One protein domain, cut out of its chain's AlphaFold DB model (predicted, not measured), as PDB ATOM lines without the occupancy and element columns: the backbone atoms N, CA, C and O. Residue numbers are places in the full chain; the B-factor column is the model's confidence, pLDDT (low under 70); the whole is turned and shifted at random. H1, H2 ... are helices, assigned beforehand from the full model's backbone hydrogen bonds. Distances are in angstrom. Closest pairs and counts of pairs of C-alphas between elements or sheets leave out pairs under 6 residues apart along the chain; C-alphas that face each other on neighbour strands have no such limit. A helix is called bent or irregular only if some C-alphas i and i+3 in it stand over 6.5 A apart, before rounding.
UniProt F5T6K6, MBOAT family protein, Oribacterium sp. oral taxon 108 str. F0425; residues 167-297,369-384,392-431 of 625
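What this domain is: This is residues 167 to 297, 369 to 384 and 392 to 431 of the 625 residues of the protein "MBOAT family protein" of Oribacterium sp. oral taxon 108 str. F0425 (UniProt F5T6K6). Two long helices, H1 and H3, run side by side in opposite ways and make the longest axis; the bent H8 packs on this pair with its arm H8b. H6 crosses H3 about perpendicular, with H4 beside its residues 373 to 377 and H7 near its residues 382 to 383, and residues 285 to 291, of which 285 to 287 belong to H5, stick out. The printed part has 187 residues with eight named helices, H1 to H8 in order, and no named strand: all helix, mostly crossed in packing. It is only just loose, close to compact, with a radius of gyration of the C-alphas of 19.7 A and spans of 61 by 50 by 30 A.

Where its parts are: H1, residues 168 to 199, begins at C-alpha 168 (18.783, -47.953, 3.251) and is 45.1 A long. H2 is residues 202 to 206; H3, residues 218 to 250, is 48.8 A long. H4 is residues 267 to 273, H5 276 to 287, H6 369 to 384, 22.4 A long, and H7 392 to 398. H8, residues 410 to 428, was assigned as one helix by its hydrogen bonds but is bent, C-alphas 418 and 421 being 8.0 A apart; its arms are H8a, 410 to 418, and H8b, 421 to 428, which ends at C-alpha 428 (6.086, -27.114, 20.628).

How they stand to each other: The hub H3 touches H1 at a shallow tilt of 19 degrees, closest at the C-alphas of Gly 174 and Gly 245, 3.8 A. Residues 225 to 229 of H3 touch H6, about perpendicular at 90 degrees; Met 229 and Trp 381 have the closest C-alphas, 6.2 A. H8b touches H3, closest at the C-alphas of Leu 230 and Ala 426, 6.4 A; H8a is close to H3 but not clearly touching. H7 touches H2, and H4 only just touches H6, with 3 pairs of C-alphas within 8 A; H5 touches no helix. Every O i to N i+4 pair is within hydrogen-bond range in H4, H5, H6, H7, H8a and H8b, against 26 of 28 in H1, 27 of 29 in H3 and 0 of 1 in H2, where 1 of 2 O i to N i+3 pairs is.

The domain as a whole: The C-alphas of Asp 167 and Gly 212 are farthest apart, 64.7 A. Cuts leave gaps of 24.4 A between C-alphas 297 and 369 and 9.4 A between C-alphas 384 and 392. The links H2 to H3, H3 to H4 and H7 to H8 are long. Residues 207 to 214 have pLDDT under 70.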
ATOM      1  N   ASP A 167      19.738 -51.870   6.043       86.62
ATOM      2  CA  ASP A 167      18.996 -51.434   4.869       86.62
ATOM      3  C   ASP A 167      19.154 -49.907   4.692       86.62
ATOM      4  O   ASP A 167      19.629 -49.183   5.578       86.62
ATOM      5  N   PHE A 168      18.753 -49.394   3.527       87.25
ATOM      6  CA  PHE A 168      18.783 -47.953   3.251       87.25
ATOM      7  C   PHE A 168      17.763 -47.152   4.082       87.25
ATOM      8  O   PHE A 168      17.882 -45.932   4.183       87.25
ATOM      9  N   ASP A 169      16.777 -47.812   4.689       87.31
ATOM     10  CA  ASP A 169      15.659 -47.189   5.399       87.31
ATOM     11  C   ASP A 169      16.032 -46.861   6.861       87.31
ATOM     12  O   ASP A 169      15.855 -45.731   7.310       87.31
ATOM     13  N   LYS A 170      16.694 -47.783   7.573       89.44
ATOM     14  CA  LYS A 170      17.415 -47.560   8.839       89.44
ATOM     15  C   LYS A 170      18.517 -46.513   8.657       89.44
ATOM     16  O   LYS A 170      18.639 -45.629   9.499       89.44
ATOM     17  N   LEU A 171      19.263 -46.526   7.541       91.38
ATOM     18  CA  LEU A 171      20.219 -45.446   7.253       91.38
ATOM     19  C   LEU A 171      19.514 -44.088   7.081       91.38
ATOM     20  O   LEU A 171      19.939 -43.098   7.676       91.38
ATOM     21  N   SER A 172      18.436 -44.033   6.297       90.31
ATOM     22  CA  SER A 172      17.666 -42.808   6.053       90.31
ATOM     23  C   SER A 172      17.050 -42.248   7.341       90.31
ATOM     24  O   SER A 172      17.235 -41.067   7.652       90.31
ATOM     25  N   ARG A 173      16.386 -43.095   8.144       90.38
ATOM     26  CA  ARG A 173      15.872 -42.730   9.473       90.38
ATOM     27  C   ARG A 173      16.991 -42.262  10.398       90.38
ATOM     28  O   ARG A 173      16.865 -41.183  10.973       90.38
ATOM     29  N   GLY A 174      18.101 -42.994  10.472       94.19
ATOM     30  CA  GLY A 174      19.235 -42.657  11.328       94.19
ATOM     31  C   GLY A 174      19.855 -41.300  10.992       94.19
ATOM     32  O   GLY A 174      20.093 -40.489  11.889       94.19
ATOM     33  N   LEU A 175      20.040 -41.000   9.701       92.75
ATOM     34  CA  LEU A 175      20.509 -39.696   9.212       92.75
ATOM     35  C   LEU A 175      19.507 -38.569   9.491       92.75
ATOM     36  O   LEU A 175      19.911 -37.503   9.967       92.75
ATOM     37  N   TYR A 176      18.214 -38.795   9.243       92.00
ATOM     38  CA  TYR A 176      17.149 -37.837   9.553       92.00
ATOM     39  C   TYR A 176      17.108 -37.525  11.057       92.00
ATOM     40  O   TYR A 176      17.143 -36.359  11.459       92.00
ATOM     41  N   ARG A 177      17.103 -38.568  11.897       94.31
ATOM     42  CA  ARG A 177      17.028 -38.477  13.358       94.31
ATOM     43  C   ARG A 177      18.261 -37.801  13.951       94.31
ATOM     44  O   ARG A 177      18.115 -36.911  14.786       94.31
ATOM     45  N   PHE A 178      19.456 -38.146  13.470       95.69
ATOM     46  CA  PHE A 178      20.696 -37.486  13.874       95.69
ATOM     47  C   PHE A 178      20.710 -36.003  13.486       95.69
ATOM     48  O   PHE A 178      20.978 -35.158  14.338       95.69
ATOM     49  N   SER A 179      20.362 -35.664  12.239       94.19
ATOM     50  CA  SER A 179      20.346 -34.272  11.758       94.19
ATOM     51  C   SER A 179      19.332 -33.413  12.523       94.19
ATOM     52  O   SER A 179      19.622 -32.271  12.882       94.19
ATOM     53  N   PHE A 180      18.160 -33.973  12.832       93.12
ATOM     54  CA  PHE A 180      17.143 -33.312  13.646       93.12
ATOM     55  C   PHE A 180      17.565 -33.170  15.121       93.12
ATOM     56  O   PHE A 180      17.348 -32.118  15.725       93.12
ATOM     57  N   GLY A 181      18.216 -34.187  15.697       95.25
ATOM     58  CA  GLY A 181      18.808 -34.121  17.036       95.25
ATOM     59  C   GLY A 181      19.874 -33.026  17.136       95.25
ATOM     60  O   GLY A 181      19.789 -32.163  18.008       95.25
ATOM     61  N   LEU A 182      20.818 -32.994  16.195       95.31
ATOM     62  CA  LEU A 182      21.874 -31.982  16.101       95.31
ATOM     63  C   LEU A 182      21.303 -30.554  16.019       95.31
ATOM     64  O   LEU A 182      21.735 -29.664  16.756       95.31
ATOM     65  N   TRP A 183      20.269 -30.358  15.197       94.88
ATOM     66  CA  TRP A 183      19.540 -29.093  15.089       94.88
ATOM     67  C   TRP A 183      18.846 -28.703  16.402       94.88
ATOM     68  O   TRP A 183      19.007 -27.578  16.881       94.88
ATOM     69  N   LYS A 184      18.133 -29.642  17.040       94.69
ATOM     70  CA  LYS A 184      17.444 -29.420  18.323       94.69
ATOM     71  C   LYS A 184      18.428 -29.038  19.438       94.69
ATOM     72  O   LYS A 184      18.115 -28.154  20.237       94.69
ATOM     73  N   LYS A 185      19.625 -29.638  19.456       94.88
ATOM     74  CA  LYS A 185      20.727 -29.263  20.357       94.88
ATOM     75  C   LYS A 185      21.177 -27.819  20.110       94.88
ATOM     76  O   LYS A 185      21.032 -26.970  20.989       94.88
ATOM     77  N   LEU A 186      21.691 -27.541  18.914       93.50
ATOM     78  CA  LEU A 186      22.413 -26.299  18.626       93.50
ATOM     79  C   LEU A 186      21.509 -25.062  18.551       93.50
ATOM     80  O   LEU A 186      21.931 -23.978  18.955       93.50
ATOM     81  N   LEU A 187      20.288 -25.198  18.020       93.56
ATOM     82  CA  LEU A 187      19.407 -24.055  17.752       93.56
ATOM     83  C   LEU A 187      18.343 -23.838  18.833       93.56
ATOM     84  O   LEU A 187      18.005 -22.683  19.095       93.56
ATOM     85  N   LEU A 188      17.842 -24.893  19.491       95.69
ATOM     86  CA  LEU A 188      16.855 -24.754  20.570       95.69
ATOM     87  C   LEU A 188      17.488 -24.869  21.959       95.69
ATOM     88  O   LEU A 188      17.362 -23.938  22.755       95.69
ATOM     89  N   ALA A 189      18.171 -25.976  22.265       96.56
ATOM     90  CA  ALA A 189      18.650 -26.249  23.621       96.56
ATOM     91  C   ALA A 189      19.748 -25.270  24.071       96.56
ATOM     92  O   ALA A 189      19.613 -24.632  25.117       96.56
ATOM     93  N   ASP A 190      20.794 -25.077  23.264       95.12
ATOM     94  CA  ASP A 190      21.888 -24.153  23.594       95.12
ATOM     95  C   ASP A 190      21.409 -22.692  23.652       95.12
ATOM     96  O   ASP A 190      21.874 -21.911  24.486       95.12
ATOM     97  N   SER A 191      20.438 -22.322  22.814       95.00
ATOM     98  CA  SER A 191      19.801 -20.999  22.822       95.00
ATOM     99  C   SER A 191      18.952 -20.774  24.079       95.00
ATOM    100  O   SER A 191      19.059 -19.722  24.708       95.00
ATOM    101  N   MET A 192      18.169 -21.774  24.502       97.12
ATOM    102  CA  MET A 192      17.445 -21.764  25.781       97.12
ATOM    103  C   MET A 192      18.403 -21.672  26.979       97.12
ATOM    104  O   MET A 192      18.139 -20.923  27.918       97.12
ATOM    105  N   GLY A 193      19.550 -22.359  26.937       95.38
ATOM    106  CA  GLY A 193      20.578 -22.268  27.979       95.38
ATOM    107  C   GLY A 193      21.238 -20.891  28.071       95.38
ATOM    108  O   GLY A 193      21.363 -20.334  29.164       95.38
ATOM    109  N   LYS A 194      21.591 -20.295  26.923       94.25
ATOM    110  CA  LYS A 194      22.094 -18.913  26.842       94.25
ATOM    111  C   LYS A 194      21.066 -17.930  27.410       94.25
ATOM    112  O   LYS A 194      21.394 -17.174  28.322       94.25
ATOM    113  N   LEU A 195      19.812 -18.013  26.961       94.62
ATOM    114  CA  LEU A 195      18.718 -17.146  27.407       94.62
ATOM    115  C   LEU A 195      18.408 -17.299  28.909       94.62
ATOM    116  O   LEU A 195      18.207 -16.300  29.600       94.62
ATOM    117  N   SER A 196      18.452 -18.527  29.442       95.31
ATOM    118  CA  SER A 196      18.318 -18.802  30.880       95.31
ATOM    119  C   SER A 196      19.332 -18.006  31.711       95.31
ATOM    120  O   SER A 196      18.971 -17.396  32.722       95.31
ATOM    121  N   ASN A 197      20.583 -17.951  31.246       92.62
ATOM    122  CA  ASN A 197      21.658 -17.197  31.889       92.62
ATOM    123  C   ASN A 197      21.546 -15.679  31.641       92.62
ATOM    124  O   ASN A 197      21.910 -14.904  32.520       92.62
ATOM    125  N   SER A 198      21.009 -15.235  30.496       92.38
ATOM    126  CA  SER A 198      20.749 -13.809  30.216       92.38
ATOM    127  C   SER A 198      19.684 -13.196  31.133       92.38
ATOM    128  O   SER A 198      19.794 -12.019  31.492       92.38
ATOM    129  N   PHE A 199      18.674 -13.985  31.523       91.62
ATOM    130  CA  PHE A 199      17.662 -13.587  32.506       91.62
ATOM    131  C   PHE A 199      18.203 -13.602  33.946       91.62
ATOM    132  O   PHE A 199      18.013 -12.624  34.667       91.62
ATOM    133  N   LEU A 200      18.894 -14.672  34.363       90.31
ATOM    134  CA  LEU A 200      19.531 -14.756  35.685       90.31
ATOM    135  C   LEU A 200      20.869 -15.524  35.627       90.31
ATOM    136  O   LEU A 200      20.874 -16.760  35.568       90.31
ATOM    137  N   PRO A 201      22.012 -14.814  35.706       88.00
ATOM    138  CA  PRO A 201      23.323 -15.429  35.886       88.00
ATOM    139  C   PRO A 201      23.425 -16.164  37.229       88.00
ATOM    140  O   PRO A 201      22.965 -15.672  38.261       88.00
ATOM    141  N   LEU A 202      24.091 -17.325  37.238       83.06
ATOM    142  CA  LEU A 202      24.254 -18.149  38.448       83.06
ATOM    143  C   LEU A 202      25.042 -17.441  39.564       83.06
ATOM    144  O   LEU A 202      24.829 -17.722  40.740       83.06
ATOM    145  N   GLU A 203      25.932 -16.515  39.207       80.31
ATOM    146  CA  GLU A 203      26.728 -15.719  40.148       80.31
ATOM    147  C   GLU A 203      25.876 -14.658  40.856       80.31
ATOM    148  O   GLU A 203      25.947 -14.517  42.078       80.31
ATOM    149  N   LEU A 204      24.987 -13.985  40.115       79.62
ATOM    150  CA  LEU A 204      24.067 -12.985  40.662       79.62
ATOM    151  C   LEU A 204      23.111 -13.605  41.693       79.62
ATOM    152  O   LEU A 204      22.817 -12.983  42.710       79.62
ATOM    153  N   ALA A 205      22.698 -14.861  41.496       77.06
ATOM    154  CA  ALA A 205      21.896 -15.590  42.480       77.06
ATOM    155  C   ALA A 205      22.633 -15.820  43.824       77.06
ATOM    156  O   ALA A 205      21.987 -15.885  44.874       77.06
ATOM    157  N   LYS A 206      23.974 -15.912  43.824       73.31
ATOM    158  CA  LYS A 206      24.798 -16.067  45.041       73.31
ATOM    159  C   LYS A 206      25.075 -14.741  45.759       73.31
ATOM    160  O   LYS A 206      25.075 -14.697  46.990       73.31
ATOM    161  N   GLY A 207      25.325 -13.669  45.001       59.75
ATOM    162  CA  GLY A 207      25.911 -12.408  45.497       59.75
ATOM    163  C   GLY A 207      25.076 -11.594  46.500       59.75
ATOM    164  O   GLY A 207      25.593 -10.663  47.112       59.75
ATOM    165  N   LEU A 208      23.813 -11.966  46.717       56.62
ATOM    166  CA  LEU A 208      22.779 -11.259  47.500       56.62
ATOM    167  C   LEU A 208      22.971 -11.374  49.030       56.62
ATOM    168  O   LEU A 208      22.014 -11.523  49.790       56.62
ATOM    169  N   SER A 209      24.226 -11.413  49.473       45.19
ATOM    170  CA  SER A 209      24.638 -11.984  50.762       45.19
ATOM    171  C   SER A 209      25.505 -11.035  51.601       45.19
ATOM    172  O   SER A 209      26.039 -11.448  52.627       45.19
ATOM    173  N   GLY A 210      25.653  -9.778  51.168       43.44
ATOM    174  CA  GLY A 210      26.478  -8.766  51.843       43.44
ATOM    175  C   GLY A 210      26.467  -7.373  51.199       43.44
ATOM    176  O   GLY A 210      26.677  -6.392  51.904       43.44
ATOM    177  N   SER A 211      26.165  -7.263  49.898       38.81
ATOM    178  CA  SER A 211      25.817  -5.987  49.246       38.81
ATOM    179  C   SER A 211      24.301  -5.865  49.098       38.81
ATOM    180  O   SER A 211      23.625  -6.871  48.889       38.81
ATOM    181  N   GLY A 212      23.777  -4.638  49.164       49.25
ATOM    182  CA  GLY A 212      22.343  -4.314  49.098       49.25
ATOM    183  C   GLY A 212      21.687  -4.469  47.721       49.25
ATOM    184  O   GLY A 212      20.645  -3.869  47.483       49.25
ATOM    185  N   ASN A 213      22.286  -5.242  46.814       58.41
ATOM    186  CA  ASN A 213      21.685  -5.596  45.534       58.41
ATOM    187  C   ASN A 213      20.523  -6.572  45.766       58.41
ATOM    188  O   ASN A 213      20.632  -7.508  46.563       58.41
ATOM    189  N   THR A 214      19.436  -6.391  45.026       64.31
ATOM    190  CA  THR A 214      18.265  -7.274  45.044       64.31
ATOM    191  C   THR A 214      18.250  -8.214  43.838       64.31
ATOM    192  O   THR A 214      19.132  -8.173  42.978       64.31
ATOM    193  N   LEU A 215      17.295  -9.149  43.804       73.88
ATOM    194  CA  LEU A 215      17.108  -9.994  42.625       73.88
ATOM    195  C   LEU A 215      16.463  -9.189  41.488       73.88
ATOM    196  O   LEU A 215      15.554  -8.396  41.763       73.88
ATOM    197  N   PRO A 216      16.829  -9.489  40.224       80.06
ATOM    198  CA  PRO A 216      16.019  -9.134  39.062       80.06
ATOM    199  C   PRO A 216      14.552  -9.527  39.264       80.06
ATOM    200  O   PRO A 216      14.246 -10.411  40.071       80.06
ATOM    201  N   SER A 217      13.649  -8.904  38.508       89.00
ATOM    202  CA  SER A 217      12.208  -9.115  38.660       89.00
ATOM    203  C   SER A 217      11.764 -10.576  38.749       89.00
ATOM    204  O   SER A 217      12.358 -11.481  38.156       89.00
ATOM    205  N   PHE A 218      10.624 -10.793  39.414       91.31
ATOM    206  CA  PHE A 218       9.943 -12.090  39.469       91.31
ATOM    207  C   PHE A 218       9.875 -12.773  38.090       91.31
ATOM    208  O   PHE A 218      10.227 -13.948  37.956       91.31
ATOM    209  N   THR A 219       9.498 -12.030  37.043       92.19
ATOM    210  CA  THR A 219       9.442 -12.559  35.670       92.19
ATOM    211  C   THR A 219      10.812 -12.931  35.095       92.19
ATOM    212  O   THR A 219      10.880 -13.914  34.363       92.19
ATOM    213  N   ALA A 220      11.910 -12.251  35.442       92.56
ATOM    214  CA  ALA A 220      13.256 -12.664  35.031       92.56
ATOM    215  C   ALA A 220      13.648 -14.003  35.671       92.56
ATOM    216  O   ALA A 220      14.108 -14.919  34.986       92.56
ATOM    217  N   VAL A 221      13.413 -14.158  36.977       93.12
ATOM    218  CA  VAL A 221      13.717 -15.406  37.698       93.12
ATOM    219  C   VAL A 221      12.842 -16.565  37.195       93.12
ATOM    220  O   VAL A 221      13.337 -17.686  37.016       93.12
ATOM    221  N   PHE A 222      11.571 -16.285  36.889       94.75
ATOM    222  CA  PHE A 222      10.646 -17.241  36.281       94.75
ATOM    223  C   PHE A 222      11.097 -17.666  34.876       94.75
ATOM    224  O   PHE A 222      11.266 -18.855  34.607       94.75
ATOM    225  N   LEU A 223      11.367 -16.708  33.982       95.81
ATOM    226  CA  LEU A 223      11.785 -16.987  32.605       95.81
ATOM    227  C   LEU A 223      13.164 -17.654  32.534       95.81
ATOM    228  O   LEU A 223      13.363 -18.520  31.684       95.81
ATOM    229  N   SER A 224      14.091 -17.339  33.445       95.44
ATOM    230  CA  SER A 224      15.364 -18.065  33.575       95.44
ATOM    231  C   SER A 224      15.137 -19.549  33.882       95.44
ATOM    232  O   SER A 224      15.696 -20.422  33.210       95.44
ATOM    233  N   SER A 225      14.273 -19.835  34.856       96.00
ATOM    234  CA  SER A 225      13.967 -21.195  35.315       96.00
ATOM    235  C   SER A 225      13.159 -21.984  34.274       96.00
ATOM    236  O   SER A 225      13.438 -23.159  34.040       96.00
ATOM    237  N   LEU A 226      12.225 -21.328  33.575       97.12
ATOM    238  CA  LEU A 226      11.472 -21.902  32.455       97.12
ATOM    239  C   LEU A 226      12.380 -22.208  31.256       97.12
ATOM    240  O   LEU A 226      12.286 -23.286  30.673       97.12
ATOM    241  N   SER A 227      13.302 -21.299  30.924       97.62
ATOM    242  CA  SER A 227      14.305 -21.528  29.875       97.62
ATOM    243  C   SER A 227      15.212 -22.711  30.224       97.62
ATOM    244  O   SER A 227      15.526 -23.512  29.352       97.62
ATOM    245  N   PHE A 228      15.581 -22.884  31.500       97.44
ATOM    246  CA  PHE A 228      16.341 -24.057  31.943       97.44
ATOM    247  C   PHE A 228      15.532 -25.361  31.867       97.44
ATOM    248  O   PHE A 228      16.077 -26.380  31.451       97.44
ATOM    249  N   MET A 229      14.239 -25.342  32.215       97.69
ATOM    250  CA  MET A 229      13.351 -26.498  32.033       97.69
ATOM    251  C   MET A 229      13.289 -26.922  30.559       97.69
ATOM    252  O   MET A 229      13.473 -28.092  30.237       97.69
ATOM    253  N   LEU A 230      13.088 -25.971  29.643       97.94
ATOM    254  CA  LEU A 230      13.078 -26.265  28.210       97.94
ATOM    255  C   LEU A 230      14.462 -26.736  27.724       97.94
ATOM    256  O   LEU A 230      14.538 -27.735  27.011       97.94
ATOM    257  N   GLN A 231      15.553 -26.101  28.173       97.75
ATOM    258  CA  GLN A 231      16.923 -26.537  27.882       97.75
ATOM    259  C   GLN A 231      17.147 -28.003  28.272       97.75
ATOM    260  O   GLN A 231      17.530 -28.791  27.412       97.75
ATOM    261  N   ILE A 232      16.934 -28.385  29.538       96.75
ATOM    262  CA  ILE A 232      17.349 -29.709  30.032       96.75
ATOM    263  C   ILE A 232      16.609 -30.857  29.329       96.75
ATOM    264  O   ILE A 232      17.193 -31.922  29.128       96.75
ATOM    265  N   TYR A 233      15.364 -30.643  28.890       97.38
ATOM    266  CA  TYR A 233      14.671 -31.600  28.024       97.38
ATOM    267  C   TYR A 233      15.227 -31.624  26.596       97.38
ATOM    268  O   TYR A 233      15.504 -32.697  26.053       97.38
ATOM    269  N   LEU A 234      15.357 -30.458  25.959       97.31
ATOM    270  CA  LEU A 234      15.726 -30.367  24.546       97.31
ATOM    271  C   LEU A 234      17.170 -30.828  24.311       97.31
ATOM    272  O   LEU A 234      17.417 -31.509  23.324       97.31
ATOM    273  N   ASP A 235      18.084 -30.542  25.242       96.38
ATOM    274  CA  ASP A 235      19.493 -30.959  25.215       96.38
ATOM    275  C   ASP A 235      19.620 -32.489  25.314       96.38
ATOM    276  O   ASP A 235      20.139 -33.159  24.421       96.38
ATOM    277  N   PHE A 236      19.038 -33.078  26.362       95.38
ATOM    278  CA  PHE A 236      19.164 -34.510  26.636       95.38
ATOM    279  C   PHE A 236      18.370 -35.361  25.625       95.38
ATOM    280  O   PHE A 236      18.842 -36.408  25.169       95.38
ATOM    281  N   SER A 237      17.194 -34.901  25.186       96.19
ATOM    282  CA  SER A 237      16.480 -35.567  24.091       96.19
ATOM    283  C   SER A 237      17.203 -35.406  22.747       96.19
ATOM    284  O   SER A 237      17.159 -36.332  21.948       96.19
ATOM    285  N   ALA A 238      17.918 -34.302  22.496       96.00
ATOM    286  CA  ALA A 238      18.752 -34.147  21.301       96.00
ATOM    287  C   ALA A 238      19.972 -35.075  21.304       96.00
ATOM    288  O   ALA A 238      20.237 -35.717  20.287       96.00
ATOM    289  N   TYR A 239      20.676 -35.206  22.436       95.38
ATOM    290  CA  TYR A 239      21.728 -36.217  22.583       95.38
ATOM    291  C   TYR A 239      21.167 -37.620  22.319       95.38
ATOM    292  O   TYR A 239      21.770 -38.394  21.581       95.38
ATOM    293  N   THR A 240      19.998 -37.935  22.889       95.31
ATOM    294  CA  THR A 240      19.351 -39.244  22.711       95.31
ATOM    295  C   THR A 240      19.014 -39.505  21.239       95.31
ATOM    296  O   THR A 240      19.344 -40.573  20.734       95.31
ATOM    297  N   ASP A 241      18.428 -38.537  20.527       96.12
ATOM    298  CA  ASP A 241      18.105 -38.679  19.101       96.12
ATOM    299  C   ASP A 241      19.356 -38.843  18.227       96.12
ATOM    300  O   ASP A 241      19.360 -39.668  17.315       96.12
ATOM    301  N   MET A 242      20.444 -38.127  18.533       96.69
ATOM    302  CA  MET A 242      21.733 -38.345  17.871       96.69
ATOM    303  C   MET A 242      22.292 -39.744  18.162       96.69
ATOM    304  O   MET A 242      22.732 -40.423  17.238       96.69
ATOM    305  N   ALA A 243      22.242 -40.204  19.415       96.38
ATOM    306  CA  ALA A 243      22.720 -41.530  19.806       96.38
ATOM    307  C   ALA A 243      21.943 -42.657  19.106       96.38
ATOM    308  O   ALA A 243      22.567 -43.545  18.528       96.38
ATOM    309  N   ILE A 244      20.605 -42.602  19.117       96.12
ATOM    310  CA  ILE A 244      19.757 -43.597  18.446       96.12
ATOM    311  C   ILE A 244      19.966 -43.536  16.929       96.12
ATOM    312  O   ILE A 244      20.175 -44.575  16.311       96.12
ATOM    313  N   GLY A 245      20.027 -42.334  16.345       96.12
ATOM    314  CA  GLY A 245      20.286 -42.163  14.917       96.12
ATOM    315  C   GLY A 245      21.597 -42.815  14.463       96.12
ATOM    316  O   GLY A 245      21.609 -43.512  13.453       96.12
ATOM    317  N   ILE A 246      22.687 -42.671  15.230       95.88
ATOM    318  CA  ILE A 246      23.967 -43.348  14.941       95.88
ATOM    319  C   ILE A 246      23.837 -44.879  15.039       95.88
ATOM    320  O   ILE A 246      24.480 -45.585  14.265       95.88
ATOM    321  N   GLY A 247      23.015 -45.395  15.961       94.75
ATOM    322  CA  GLY A 247      22.694 -46.823  16.042       94.75
ATOM    323  C   GLY A 247      22.002 -47.325  14.775       94.75
ATOM    324  O   GLY A 247      22.515 -48.226  14.110       94.75
ATOM    325  N   GLU A 248      20.900 -46.672  14.390       94.19
ATOM    326  CA  GLU A 248      20.115 -47.001  13.195       94.19
ATOM    327  C   GLU A 248      20.984 -47.002  11.917       94.19
ATOM    328  O   GLU A 248      20.913 -47.949  11.133       94.19
ATOM    329  N   MET A 249      21.893 -46.026  11.748       95.00
ATOM    330  CA  MET A 249      22.815 -45.949  10.595       95.00
ATOM    331  C   MET A 249      23.663 -47.214  10.371       95.00
ATOM    332  O   MET A 249      24.048 -47.489   9.232       95.00
ATOM    333  N   VAL A 250      23.993 -47.957  11.436       93.00
ATOM    334  CA  VAL A 250      24.860 -49.153  11.388       93.00
ATOM    335  C   VAL A 250      24.161 -50.445  11.833       93.00
ATOM    336  O   VAL A 250      24.823 -51.480  11.967       93.00
ATOM    337  N   GLY A 251      22.836 -50.390  12.016       91.88
ATOM    338  CA  GLY A 251      21.970 -51.533  12.312       91.88
ATOM    339  C   GLY A 251      21.839 -51.926  13.791       91.88
ATOM    340  O   GLY A 251      21.498 -53.072  14.044       91.88
ATOM    341  N   PHE A 252      22.128 -51.032  14.746       93.62
ATOM    342  CA  PHE A 252      21.904 -51.281  16.182       93.62
ATOM    343  C   PHE A 252      20.650 -50.557  16.701       93.62
ATOM    344  O   PHE A 252      20.532 -49.336  16.561       93.62
ATOM    345  N   THR A 253      19.751 -51.279  17.368       92.88
ATOM    346  CA  THR A 253      18.494 -50.762  17.923       92.88
ATOM    347  C   THR A 253      18.711 -50.221  19.334       92.88
ATOM    348  O   THR A 253      18.748 -50.946  20.326       92.88
ATOM    349  N   ILE A 254      18.839 -48.899  19.449       94.00
ATOM    350  CA  ILE A 254      19.048 -48.224  20.734       94.00
ATOM    351  C   ILE A 254      17.683 -47.762  21.297       94.00
ATOM    352  O   ILE A 254      16.936 -47.089  20.586       94.00
ATOM    353  N   PRO A 255      17.329 -48.089  22.558       93.06
ATOM    354  CA  PRO A 255      15.982 -47.865  23.087       93.06
ATOM    355  C   PRO A 255      15.673 -46.396  23.408       93.06
ATOM    356  O   PRO A 255      16.537 -45.628  23.836       93.06
ATOM    357  N   GLU A 256      14.396 -46.023  23.287       94.06
ATOM    358  CA  GLU A 256      13.903 -44.674  23.586       94.06
ATOM    359  C   GLU A 256      14.123 -44.250  25.045       94.06
ATOM    360  O   GLU A 256      13.810 -44.979  25.990       94.06
ATOM    361  N   ASN A 257      14.588 -43.013  25.237       95.44
ATOM    362  CA  ASN A 257      14.814 -42.429  26.565       95.44
ATOM    363  C   ASN A 257      13.755 -41.387  26.965       95.44
ATOM    364  O   ASN A 257      13.687 -41.006  28.135       95.44
ATOM    365  N   PHE A 258      12.937 -40.908  26.020       95.75
ATOM    366  CA  PHE A 258      11.973 -39.829  26.247       95.75
ATOM    367  C   PHE A 258      10.670 -40.028  25.465       95.75
ATOM    368  O   PHE A 258      10.698 -40.360  24.289       95.75
ATOM    369  N   HIS A 259       9.524 -39.740  26.091       95.31
ATOM    370  CA  HIS A 259       8.217 -39.770  25.417       95.31
ATOM    371  C   HIS A 259       7.309 -38.612  25.865       95.31
ATOM    372  O   HIS A 259       6.332 -38.790  26.601       95.31
ATOM    373  N   TYR A 260       7.669 -37.397  25.438       95.31
ATOM    374  CA  TYR A 260       6.976 -36.135  25.750       95.31
ATOM    375  C   TYR A 260       6.643 -35.991  27.248       95.31
ATOM    376  O   TYR A 260       5.474 -35.991  27.644       95.31
ATOM    377  N   PRO A 261       7.667 -35.918  28.122       96.44
ATOM    378  CA  PRO A 261       7.476 -35.869  29.570       96.44
ATOM    379  C   PRO A 261       6.711 -34.623  30.029       96.44
ATOM    380  O   PRO A 261       5.984 -34.687  31.017       96.44
ATOM    381  N   TYR A 262       6.799 -33.516  29.287       96.44
ATOM    382  CA  TYR A 262       6.038 -32.293  29.555       96.44
ATOM    383  C   TYR A 262       4.591 -32.339  29.025       96.44
ATOM    384  O   TYR A 262       3.928 -31.313  28.997       96.44
ATOM    385  N   GLU A 263       4.062 -33.522  28.685       95.44
ATOM    386  CA  GLU A 263       2.616 -33.788  28.546       95.44
ATOM    387  C   GLU A 263       2.032 -34.587  29.728       95.44
ATOM    388  O   GLU A 263       0.854 -34.946  29.723       95.44
ATOM    389  N   ALA A 264       2.844 -34.915  30.739       95.50
ATOM    390  CA  ALA A 264       2.430 -35.807  31.814       95.50
ATOM    391  C   ALA A 264       1.253 -35.261  32.642       95.50
ATOM    392  O   ALA A 264       1.203 -34.081  33.004       95.50
ATOM    393  N   LYS A 265       0.327 -36.155  33.004       91.94
ATOM    394  CA  LYS A 265      -0.855 -35.862  33.838       91.94
ATOM    395  C   LYS A 265      -0.620 -36.084  35.338       91.94
ATOM    396  O   LYS A 265      -1.518 -35.841  36.136       91.94
ATOM    397  N   ASN A 266       0.523 -36.645  35.730       93.88
ATOM    398  CA  ASN A 266       0.928 -36.853  37.125       93.88
ATOM    399  C   ASN A 266       2.438 -37.124  37.211       93.88
ATOM    400  O   ASN A 266       3.090 -37.429  36.214       93.88
ATOM    401  N   VAL A 267       2.993 -37.063  38.422       94.88
ATOM    402  CA  VAL A 267       4.439 -37.199  38.667       94.88
ATOM    403  C   VAL A 267       4.963 -38.596  38.299       94.88
ATOM    404  O   VAL A 267       6.097 -38.728  37.847       94.88
ATOM    405  N   ARG A 268       4.146 -39.651  38.420       92.69
ATOM    406  CA  ARG A 268       4.535 -41.006  37.983       92.69
ATOM    407  C   ARG A 268       4.551 -41.149  36.465       92.69
ATOM    408  O   ARG A 268       5.450 -41.787  35.936       92.69
ATOM    409  N   ASP A 269       3.573 -40.564  35.780       94.50
ATOM    410  CA  ASP A 269       3.495 -40.492  34.315       94.50
ATOM    411  C   ASP A 269       4.684 -39.695  33.742       94.50
ATOM    412  O   ASP A 269       5.326 -40.147  32.799       94.50
ATOM    413  N   PHE A 270       5.096 -38.606  34.402       96.81
ATOM    414  CA  PHE A 270       6.341 -37.898  34.081       96.81
ATOM    415  C   PHE A 270       7.561 -38.840  34.135       96.81
ATOM    416  O   PHE A 270       8.294 -38.953  33.157       96.81
ATOM    417  N   TRP A 271       7.730 -39.605  35.218       95.56
ATOM    418  CA  TRP A 271       8.840 -40.563  35.363       95.56
ATOM    419  C   TRP A 271       8.711 -41.856  34.530       95.56
ATOM    420  O   TRP A 271       9.673 -42.622  34.455       95.56
ATOM    421  N   ARG A 272       7.575 -42.080  33.847       95.00
ATOM    422  CA  ARG A 272       7.421 -43.077  32.764       95.00
ATOM    423  C   ARG A 272       7.847 -42.536  31.391       95.00
ATOM    424  O   ARG A 272       7.962 -43.314  30.453       95.00
ATOM    425  N   ARG A 273       8.058 -41.220  31.268       96.62
ATOM    426  CA  ARG A 273       8.333 -40.495  30.012       96.62
ATOM    427  C   ARG A 273       9.664 -39.742  30.005       96.62
ATOM    428  O   ARG A 273      10.099 -39.305  28.942       96.62
ATOM    429  N   TRP A 274      10.263 -39.532  31.174       96.50
ATOM    430  CA  TRP A 274      11.541 -38.856  31.372       96.50
ATOM    431  C   TRP A 274      12.634 -39.875  31.697       96.50
ATOM    432  O   TRP A 274      12.476 -40.654  32.635       96.50
ATOM    433  N   HIS A 275      13.745 -39.824  30.954       94.38
ATOM    434  CA  HIS A 275      14.929 -40.675  31.120       94.38
ATOM    435  C   HIS A 275      14.573 -42.157  31.349       94.38
ATOM    436  O   HIS A 275      14.977 -42.784  32.331       94.38
ATOM    437  N   ILE A 276      13.766 -42.703  30.436       96.31
ATOM    438  CA  ILE A 276      13.092 -44.000  30.556       96.31
ATOM    439  C   ILE A 276      14.074 -45.109  30.953       96.31
ATOM    440  O   ILE A 276      13.784 -45.852  31.889       96.31
ATOM    441  N   SER A 277      15.266 -45.184  30.350       94.56
ATOM    442  CA  SER A 277      16.241 -46.236  30.676       94.56
ATOM    443  C   SER A 277      16.721 -46.205  32.136       94.56
ATOM    444  O   SER A 277      16.994 -47.252  32.717       94.56
ATOM    445  N   LEU A 278      16.802 -45.020  32.751       93.38
ATOM    446  CA  LEU A 278      17.173 -44.849  34.160       93.38
ATOM    447  C   LEU A 278      16.029 -45.269  35.089       93.38
ATOM    448  O   LEU A 278      16.256 -45.993  36.059       93.38
ATOM    449  N   SER A 279      14.790 -44.890  34.760       93.06
ATOM    450  CA  SER A 279      13.603 -45.349  35.492       93.06
ATOM    451  C   SER A 279      13.426 -46.874  35.390       93.06
ATOM    452  O   SER A 279      13.067 -47.514  36.379       93.06
ATOM    453  N   LEU A 280      13.732 -47.481  34.234       93.94
ATOM    454  CA  LEU A 280      13.793 -48.939  34.063       93.94
ATOM    455  C   LEU A 280      14.911 -49.561  34.918       93.94
ATOM    456  O   LEU A 280      14.659 -50.547  35.609       93.94
ATOM    457  N   PHE A 281      16.110 -48.966  34.947       94.94
ATOM    458  CA  PHE A 281      17.232 -49.437  35.769       94.94
ATOM    459  C   PHE A 281      16.889 -49.468  37.271       94.94
ATOM    460  O   PHE A 281      16.960 -50.522  37.910       94.94
ATOM    461  N   PHE A 282      16.438 -48.344  37.841       94.44
ATOM    462  CA  PHE A 282      16.056 -48.285  39.258       94.44
ATOM    463  C   PHE A 282      14.887 -49.222  39.595       94.44
ATOM    464  O   PHE A 282      14.815 -49.742  40.711       94.44
ATOM    465  N   ARG A 283      13.987 -49.494  38.644       93.38
ATOM    466  CA  ARG A 283      12.897 -50.455  38.834       93.38
ATOM    467  C   ARG A 283      13.395 -51.905  38.841       93.38
ATOM    468  O   ARG A 283      13.105 -52.636  39.787       93.38
ATOM    469  N   ASP A 284      14.135 -52.314  37.814       94.12
ATOM    470  CA  ASP A 284      14.433 -53.725  37.527       94.12
ATOM    471  C   ASP A 284      15.595 -54.292  38.355       94.12
ATOM    472  O   ASP A 284      15.646 -55.500  38.594       94.12
ATOM    473  N   TYR A 285      16.512 -53.434  38.810       93.19
ATOM    474  CA  TYR A 285      17.723 -53.843  39.534       93.19
ATOM    475  C   TYR A 285      17.740 -53.397  41.003       93.19
ATOM    476  O   TYR A 285      18.558 -53.899  41.771       93.19
ATOM    477  N   ILE A 286      16.827 -52.506  41.422       93.50
ATOM    478  CA  ILE A 286      16.718 -52.037  42.817       93.50
ATOM    479  C   ILE A 286      15.293 -52.238  43.371       93.50
ATOM    480  O   ILE A 286      15.126 -52.977  44.340       93.50
ATOM    481  N   TYR A 287      14.245 -51.660  42.770       92.38
ATOM    482  CA  TYR A 287      12.884 -51.723  43.339       92.38
ATOM    483  C   TYR A 287      12.313 -53.140  43.422       92.38
ATOM    484  O   TYR A 287      11.812 -53.542  44.472       92.38
ATOM    485  N   ILE A 288      12.367 -53.893  42.318       91.56
ATOM    486  CA  ILE A 288      11.805 -55.245  42.236       91.56
ATOM    487  C   ILE A 288      12.569 -56.223  43.154       91.56
ATOM    488  O   ILE A 288      11.898 -56.900  43.936       91.56
ATOM    489  N   PRO A 289      13.920 -56.252  43.181       90.31
ATOM    490  CA  PRO A 289      14.683 -57.037  44.161       90.31
ATOM    491  C   PRO A 289      14.388 -56.702  45.632       90.31
ATOM    492  O   PRO A 289      14.388 -57.603  46.467       90.31
ATOM    493  N   LEU A 290      14.058 -55.446  45.960       89.44
ATOM    494  CA  LEU A 290      13.596 -55.045  47.300       89.44
ATOM    495  C   LEU A 290      12.128 -55.440  47.596       89.44
ATOM    496  O   LEU A 290      11.557 -55.003  48.594       89.44
ATOM    497  N   GLY A 291      11.488 -56.246  46.741       85.62
ATOM    498  CA  GLY A 291      10.104 -56.720  46.878       85.62
ATOM    499  C   GLY A 291       9.046 -55.839  46.198       85.62
ATOM    500  O   GLY A 291       7.865 -56.199  46.175       85.62
ATOM    501  N   GLY A 292       9.443 -54.706  45.611       85.81
ATOM    502  CA  GLY A 292       8.601 -53.841  44.781       85.81
ATOM    503  C   GLY A 292       7.247 -53.483  45.406       85.81
ATOM    504  O   GLY A 292       7.167 -52.951  46.514       85.81
ATOM    505  N   ASN A 293       6.165 -53.778  44.677       84.62
ATOM    506  CA  ASN A 293       4.787 -53.547  45.125       84.62
ATOM    507  C   ASN A 293       4.218 -54.668  46.024       84.62
ATOM    508  O   ASN A 293       3.123 -54.487  46.545       84.62
ATOM    509  N   ARG A 294       4.916 -55.805  46.197       83.62
ATOM    510  CA  ARG A 294       4.401 -56.998  46.909       83.62
ATOM    511  C   ARG A 294       4.492 -56.891  48.439       83.62
ATOM    512  O   ARG A 294       3.961 -57.739  49.146       83.62
ATOM    513  N   LEU A 295       5.186 -55.878  48.960       87.56
ATOM    514  CA  LEU A 295       5.373 -55.662  50.396       87.56
ATOM    515  C   LEU A 295       4.353 -54.679  50.985       87.56
ATOM    516  O   LEU A 295       3.764 -53.853  50.285       87.56
ATOM    517  N   SER A 296       4.199 -54.729  52.311       90.69
ATOM    518  CA  SER A 296       3.327 -53.825  53.065       90.69
ATOM    519  C   SER A 296       3.648 -52.346  52.809       90.69
ATOM    520  O   SER A 296       4.792 -51.961  52.557       90.69
ATOM    521  N   PHE A 297       2.624 -51.491  52.903       88.94
ATOM    522  CA  PHE A 297       2.718 -50.068  52.552       88.94
ATOM    523  C   PHE A 297       3.918 -49.325  53.190       88.94
ATOM    524  O   PHE A 297       4.592 -48.608  52.451       88.94
ATOM    525  N   LEU A 369      -4.642 -31.334  36.724       90.62
ATOM    526  CA  LEU A 369      -3.589 -32.291  37.087       90.62
ATOM    527  C   LEU A 369      -2.320 -32.114  36.236       90.62
ATOM    528  O   LEU A 369      -1.208 -32.253  36.747       90.62
ATOM    529  N   HIS A 370      -2.477 -31.769  34.958       93.50
ATOM    530  CA  HIS A 370      -1.371 -31.490  34.052       93.50
ATOM    531  C   HIS A 370      -0.609 -30.205  34.435       93.50
ATOM    532  O   HIS A 370       0.606 -30.254  34.612       93.50
ATOM    533  N   ILE A 371      -1.312 -29.090  34.673       94.56
ATOM    534  CA  ILE A 371      -0.720 -27.817  35.130       94.56
ATOM    535  C   ILE A 371      -0.009 -27.998  36.479       94.56
ATOM    536  O   ILE A 371       1.124 -27.546  36.642       94.56
ATOM    537  N   TYR A 372      -0.622 -28.723  37.423       94.31
ATOM    538  CA  TYR A 372       0.020 -29.103  38.685       94.31
ATOM    539  C   TYR A 372       1.318 -29.898  38.458       94.31
ATOM    540  O   TYR A 372       2.336 -29.615  39.092       94.31
ATOM    541  N   THR A 373       1.301 -30.867  37.538       95.62
ATOM    542  CA  THR A 373       2.472 -31.699  37.225       95.62
ATOM    543  C   THR A 373       3.589 -30.869  36.597       95.62
ATOM    544  O   THR A 373       4.734 -30.984  37.030       95.62
ATOM    545  N   LEU A 374       3.271 -29.983  35.648       96.06
ATOM    546  CA  LEU A 374       4.234 -29.048  35.064       96.06
ATOM    547  C   LEU A 374       4.830 -28.106  36.113       96.06
ATOM    548  O   LEU A 374       6.044 -27.930  36.136       96.06
ATOM    549  N   PHE A 375       4.020 -27.548  37.017       95.62
ATOM    550  CA  PHE A 375       4.514 -26.669  38.080       95.62
ATOM    551  C   PHE A 375       5.414 -27.410  39.086       95.62
ATOM    552  O   PHE A 375       6.457 -26.892  39.484       95.62
ATOM    553  N   ALA A 376       5.075 -28.650  39.450       96.81
ATOM    554  CA  ALA A 376       5.924 -29.483  40.301       96.81
ATOM    555  C   ALA A 376       7.256 -29.851  39.616       96.81
ATOM    556  O   ALA A 376       8.326 -29.762  40.219       96.81
ATOM    557  N   VAL A 377       7.216 -30.205  38.328       97.19
ATOM    558  CA  VAL A 377       8.413 -30.485  37.517       97.19
ATOM    559  C   VAL A 377       9.286 -29.229  37.374       97.19
ATOM    560  O   VAL A 377      10.493 -29.306  37.598       97.19
ATOM    561  N   TYR A 378       8.687 -28.067  37.119       96.88
ATOM    562  CA  TYR A 378       9.347 -26.757  37.094       96.88
ATOM    563  C   TYR A 378      10.080 -26.442  38.411       96.88
ATOM    564  O   TYR A 378      11.274 -26.134  38.395       96.88
ATOM    565  N   LEU A 379       9.414 -26.600  39.564       96.12
ATOM    566  CA  LEU A 379      10.045 -26.417  40.878       96.12
ATOM    567  C   LEU A 379      11.187 -27.418  41.117       96.12
ATOM    568  O   LEU A 379      12.203 -27.059  41.715       96.12
ATOM    569  N   SER A 380      11.070 -28.649  40.607       96.44
ATOM    570  CA  SER A 380      12.165 -29.621  40.668       96.44
ATOM    571  C   SER A 380      13.402 -29.137  39.901       96.44
ATOM    572  O   SER A 380      14.518 -29.251  40.404       96.44
ATOM    573  N   TRP A 381      13.247 -28.509  38.734       96.31
ATOM    574  CA  TRP A 381      14.400 -28.034  37.964       96.31
ATOM    575  C   TRP A 381      15.134 -26.868  38.628       96.31
ATOM    576  O   TRP A 381      16.344 -26.739  38.447       96.31
ATOM    577  N   ILE A 382      14.463 -26.092  39.483       94.81
ATOM    578  CA  ILE A 382      15.120 -25.108  40.356       94.81
ATOM    579  C   ILE A 382      16.016 -25.821  41.386       94.81
ATOM    580  O   ILE A 382      17.196 -25.485  41.496       94.81
ATOM    581  N   LEU A 383      15.510 -26.854  42.077       95.19
ATOM    582  CA  LEU A 383      16.311 -27.679  43.003       95.19
ATOM    583  C   LEU A 383      17.510 -28.348  42.296       95.19
ATOM    584  O   LEU A 383      18.577 -28.504  42.889       95.19
ATOM    585  N   PHE A 384      17.345 -28.729  41.027       94.50
ATOM    586  CA  PHE A 384      18.384 -29.371  40.218       94.50
ATOM    587  C   PHE A 384      19.468 -28.386  39.736       94.50
ATOM    588  O   PHE A 384      20.653 -28.712  39.782       94.50
ATOM    589  N   LEU A 392      19.952 -21.080  45.728       90.81
ATOM    590  CA  LEU A 392      18.690 -21.820  45.733       90.81
ATOM    591  C   LEU A 392      17.638 -21.157  46.639       90.81
ATOM    592  O   LEU A 392      16.501 -20.953  46.221       90.81
ATOM    593  N   LYS A 393      18.016 -20.766  47.862       89.50
ATOM    594  CA  LYS A 393      17.144 -20.058  48.815       89.50
ATOM    595  C   LYS A 393      16.679 -18.704  48.271       89.50
ATOM    596  O   LYS A 393      15.514 -18.351  48.448       89.50
ATOM    597  N   ASN A 394      17.563 -17.969  47.601       88.00
ATOM    598  CA  ASN A 394      17.274 -16.668  46.998       88.00
ATOM    599  C   ASN A 394      16.314 -16.798  45.802       88.00
ATOM    600  O   ASN A 394      15.319 -16.081  45.728       88.00
ATOM    601  N   VAL A 395      16.540 -17.775  44.919       90.69
ATOM    602  CA  VAL A 395      15.650 -18.065  43.782       90.69
ATOM    603  C   VAL A 395      14.283 -18.570  44.249       90.69
ATOM    604  O   VAL A 395      13.263 -18.131  43.722       90.69
ATOM    605  N   LEU A 396      14.218 -19.445  45.256       91.12
ATOM    606  CA  LEU A 396      12.938 -19.895  45.816       91.12
ATOM    607  C   LEU A 396      12.171 -18.744  46.487       91.12
ATOM    608  O   LEU A 396      10.964 -18.643  46.299       91.12
ATOM    609  N   LYS A 397      12.856 -17.833  47.193       88.69
ATOM    610  CA  LYS A 397      12.256 -16.593  47.718       88.69
ATOM    611  C   LYS A 397      11.644 -15.720  46.620       88.69
ATOM    612  O   LYS A 397      10.509 -15.275  46.782       88.69
ATOM    613  N   ALA A 398      12.350 -15.528  45.504       88.38
ATOM    614  CA  ALA A 398      11.861 -14.721  44.386       88.38
ATOM    615  C   ALA A 398      10.510 -15.217  43.852       88.38
ATOM    616  O   ALA A 398       9.637 -14.413  43.544       88.38
ATOM    617  N   HIS A 399      10.294 -16.537  43.820       89.19
ATOM    618  CA  HIS A 399       9.025 -17.140  43.392       89.19
ATOM    619  C   HIS A 399       7.842 -16.852  44.334       89.19
ATOM    620  O   HIS A 399       6.696 -16.986  43.915       89.19
ATOM    621  N   PHE A 400       8.105 -16.416  45.570       88.06
ATOM    622  CA  PHE A 400       7.108 -15.899  46.515       88.06
ATOM    623  C   PHE A 400       7.088 -14.359  46.573       88.06
ATOM    624  O   PHE A 400       6.573 -13.793  47.533       88.06
ATOM    625  N   PHE A 401       7.657 -13.681  45.567       84.31
ATOM    626  CA  PHE A 401       7.793 -12.219  45.500       84.31
ATOM    627  C   PHE A 401       8.650 -11.610  46.633       84.31
ATOM    628  O   PHE A 401       8.502 -10.446  46.999       84.31
ATOM    629  N   LEU A 402       9.561 -12.401  47.212       81.06
ATOM    630  CA  LEU A 402      10.471 -11.959  48.269       81.06
ATOM    631  C   LEU A 402      11.858 -11.657  47.689       81.06
ATOM    632  O   LEU A 402      12.430 -12.485  46.981       81.06
ATOM    633  N   ASN A 403      12.429 -10.509  48.068       76.25
ATOM    634  CA  ASN A 403      13.750 -10.017  47.646       76.25
ATOM    635  C   ASN A 403      13.893  -9.674  46.133       76.25
ATOM    636  O   ASN A 403      15.020  -9.534  45.659       76.25
ATOM    637  N   THR A 404      12.794  -9.510  45.386       79.69
ATOM    638  CA  THR A 404      12.773  -9.054  43.974       79.69
ATOM    639  C   THR A 404      12.476  -7.560  43.855       79.69
ATOM    640  O   THR A 404      11.598  -7.072  44.562       79.69
ATOM    641  N   GLU A 405      13.134  -6.858  42.928       74.81
ATOM    642  CA  GLU A 405      12.949  -5.405  42.714       74.81
ATOM    643  C   GLU A 405      11.556  -5.041  42.192       74.81
ATOM    644  O   GLU A 405      10.928  -4.097  42.671       74.81
ATOM    645  N   ALA A 406      11.052  -5.816  41.232       84.69
ATOM    646  CA  ALA A 406       9.763  -5.588  40.594       84.69
ATOM    647  C   ALA A 406       9.098  -6.901  40.146       84.69
ATOM    648  O   ALA A 406       9.685  -7.987  40.181       84.69
ATOM    649  N   PHE A 407       7.859  -6.803  39.657       88.00
ATOM    650  CA  PHE A 407       7.208  -7.917  38.960       88.00
ATOM    651  C   PHE A 407       7.817  -8.163  37.573       88.00
ATOM    652  O   PHE A 407       8.021  -9.316  37.178       88.00
ATOM    653  N   THR A 408       8.168  -7.097  36.852       89.69
ATOM    654  CA  THR A 408       8.891  -7.164  35.578       89.69
ATOM    655  C   THR A 408       9.764  -5.932  35.370       89.69
ATOM    656  O   THR A 408       9.406  -4.848  35.828       89.69
ATOM    657  N   ASP A 409      10.881  -6.117  34.666       88.44
ATOM    658  CA  ASP A 409      11.831  -5.062  34.297       88.44
ATOM    659  C   ASP A 409      11.810  -4.864  32.777       88.44
ATOM    660  O   ASP A 409      11.584  -5.816  32.024       88.44
ATOM    661  N   GLU A 410      12.141  -3.665  32.292       89.88
ATOM    662  CA  GLU A 410      12.212  -3.384  30.848       89.88
ATOM    663  C   GLU A 410      13.168  -4.341  30.112       89.88
ATOM    664  O   GLU A 410      12.818  -4.896  29.070       89.88
ATOM    665  N   LYS A 411      14.338  -4.629  30.704       89.94
ATOM    666  CA  LYS A 411      15.302  -5.625  30.198       89.94
ATOM    667  C   LYS A 411      14.652  -7.001  30.001       89.94
ATOM    668  O   LYS A 411      14.913  -7.672  29.003       89.94
ATOM    669  N   THR A 412      13.809  -7.421  30.940       91.62
ATOM    670  CA  THR A 412      13.120  -8.719  30.925       91.62
ATOM    671  C   THR A 412      12.072  -8.768  29.819       91.62
ATOM    672  O   THR A 412      12.029  -9.739  29.061       91.62
ATOM    673  N   LEU A 413      11.284  -7.700  29.664       92.94
ATOM    674  CA  LEU A 413      10.306  -7.567  28.582       92.94
ATOM    675  C   LEU A 413      10.977  -7.514  27.202       92.94
ATOM    676  O   LEU A 413      10.504  -8.168  26.273       92.94
ATOM    677  N   LEU A 414      12.099  -6.802  27.067       94.00
ATOM    678  CA  LEU A 414      12.887  -6.736  25.833       94.00
ATOM    679  C   LEU A 414      13.463  -8.110  25.453       94.00
ATOM    680  O   LEU A 414      13.314  -8.544  24.311       94.00
ATOM    681  N   LEU A 415      14.071  -8.822  26.411       93.62
ATOM    682  CA  LEU A 415      14.580 -10.180  26.196       93.62
ATOM    683  C   LEU A 415      13.459 -11.151  25.807       93.62
ATOM    684  O   LEU A 415      13.634 -11.911  24.855       93.62
ATOM    685  N   LEU A 416      12.308 -11.106  26.487       94.06
ATOM    686  CA  LEU A 416      11.152 -11.943  26.159       94.06
ATOM    687  C   LEU A 416      10.609 -11.634  24.758       94.06
ATOM    688  O   LEU A 416      10.426 -12.556  23.966       94.06
ATOM    689  N   ARG A 417      10.400 -10.354  24.425       94.88
ATOM    690  CA  ARG A 417       9.902  -9.908  23.112       94.88
ATOM    691  C   ARG A 417      10.792 -10.403  21.976       94.88
ATOM    692  O   ARG A 417      10.285 -10.924  20.989       94.88
ATOM    693  N   ASN A 418      12.108 -10.284  22.137       94.94
ATOM    694  CA  ASN A 418      13.072 -10.668  21.108       94.94
ATOM    695  C   ASN A 418      13.195 -12.199  20.934       94.94
ATOM    696  O   ASN A 418      13.629 -12.649  19.878       94.94
ATOM    697  N   HIS A 419      12.791 -13.003  21.928       95.88
ATOM    698  CA  HIS A 419      12.920 -14.471  21.915       95.88
ATOM    699  C   HIS A 419      11.577 -15.224  21.995       95.88
ATOM    700  O   HIS A 419      11.566 -16.442  22.181       95.88
ATOM    701  N   ILE A 420      10.435 -14.548  21.828       95.31
ATOM    702  CA  ILE A 420       9.107 -15.165  21.987       95.31
ATOM    703  C   ILE A 420       8.882 -16.345  21.026       95.31
ATOM    704  O   ILE A 420       8.373 -17.387  21.434       95.31
ATOM    705  N   PHE A 421       9.356 -16.241  19.780       95.25
ATOM    706  CA  PHE A 421       9.311 -17.340  18.810       95.25
ATOM    707  C   PHE A 421      10.177 -18.536  19.227       95.25
ATOM    708  O   PHE A 421       9.771 -19.678  19.024       95.25
ATOM    709  N   LEU A 422      11.330 -18.297  19.863       95.25
ATOM    710  CA  LEU A 422      12.195 -19.362  20.373       95.25
ATOM    711  C   LEU A 422      11.516 -20.114  21.529       95.25
ATOM    712  O   LEU A 422      11.570 -21.340  21.556       95.25
ATOM    713  N   PHE A 423      10.822 -19.410  22.433       96.12
ATOM    714  CA  PHE A 423       9.988 -20.044  23.461       96.12
ATOM    715  C   PHE A 423       8.852 -20.875  22.852       96.12
ATOM    716  O   PHE A 423       8.665 -22.021  23.253       96.12
ATOM    717  N   ILE A 424       8.120 -20.335  21.871       95.75
ATOM    718  CA  ILE A 424       7.025 -21.051  21.194       95.75
ATOM    719  C   ILE A 424       7.545 -22.337  20.537       95.75
ATOM    720  O   ILE A 424       6.980 -23.405  20.760       95.75
ATOM    721  N   LEU A 425       8.652 -22.266  19.790       94.94
ATOM    722  CA  LEU A 425       9.276 -23.440  19.175       94.94
ATOM    723  C   LEU A 425       9.757 -24.445  20.232       94.94
ATOM    724  O   LEU A 425       9.423 -25.624  20.141       94.94
ATOM    725  N   ALA A 426      10.479 -23.996  21.263       96.06
ATOM    726  CA  ALA A 426      10.969 -24.855  22.342       96.06
ATOM    727  C   ALA A 426       9.831 -25.585  23.083       96.06
ATOM    728  O   ALA A 426       9.972 -26.764  23.415       96.06
ATOM    729  N   ILE A 427       8.687 -24.924  23.294       95.88
ATOM    730  CA  ILE A 427       7.482 -25.535  23.869       95.88
ATOM    731  C   ILE A 427       6.875 -26.552  22.895       95.88
ATOM    732  O   ILE A 427       6.650 -27.693  23.289       95.88
ATOM    733  N   LEU A 428       6.665 -26.198  21.620       94.94
ATOM    734  CA  LEU A 428       6.086 -27.114  20.628       94.94
ATOM    735  C   LEU A 428       6.933 -28.386  20.457       94.94
ATOM    736  O   LEU A 428       6.386 -29.486  20.512       94.94
ATOM    737  N   PHE A 429       8.261 -28.261  20.358       93.69
ATOM    738  CA  PHE A 429       9.192 -29.398  20.305       93.69
ATOM    739  C   PHE A 429       9.343 -30.158  21.636       93.69
ATOM    740  O   PHE A 429       9.898 -31.256  21.646       93.69
ATOM    741  N   SER A 430       8.806 -29.630  22.741       94.12
ATOM    742  CA  SER A 430       8.660 -30.356  24.013       94.12
ATOM    743  C   SER A 430       7.359 -31.168  24.117       94.12
ATOM    744  O   SER A 430       7.170 -31.909  25.085       94.12
ATOM    745  N   THR A 431       6.469 -31.063  23.124       94.00
ATOM    746  CA  THR A 431       5.177 -31.764  23.057       94.00
ATOM    747  C   THR A 431       5.100 -32.704  21.855       94.00
ATOM    748  O   THR A 431       5.875 -32.605  20.905       94.00
TER     749      THR A 431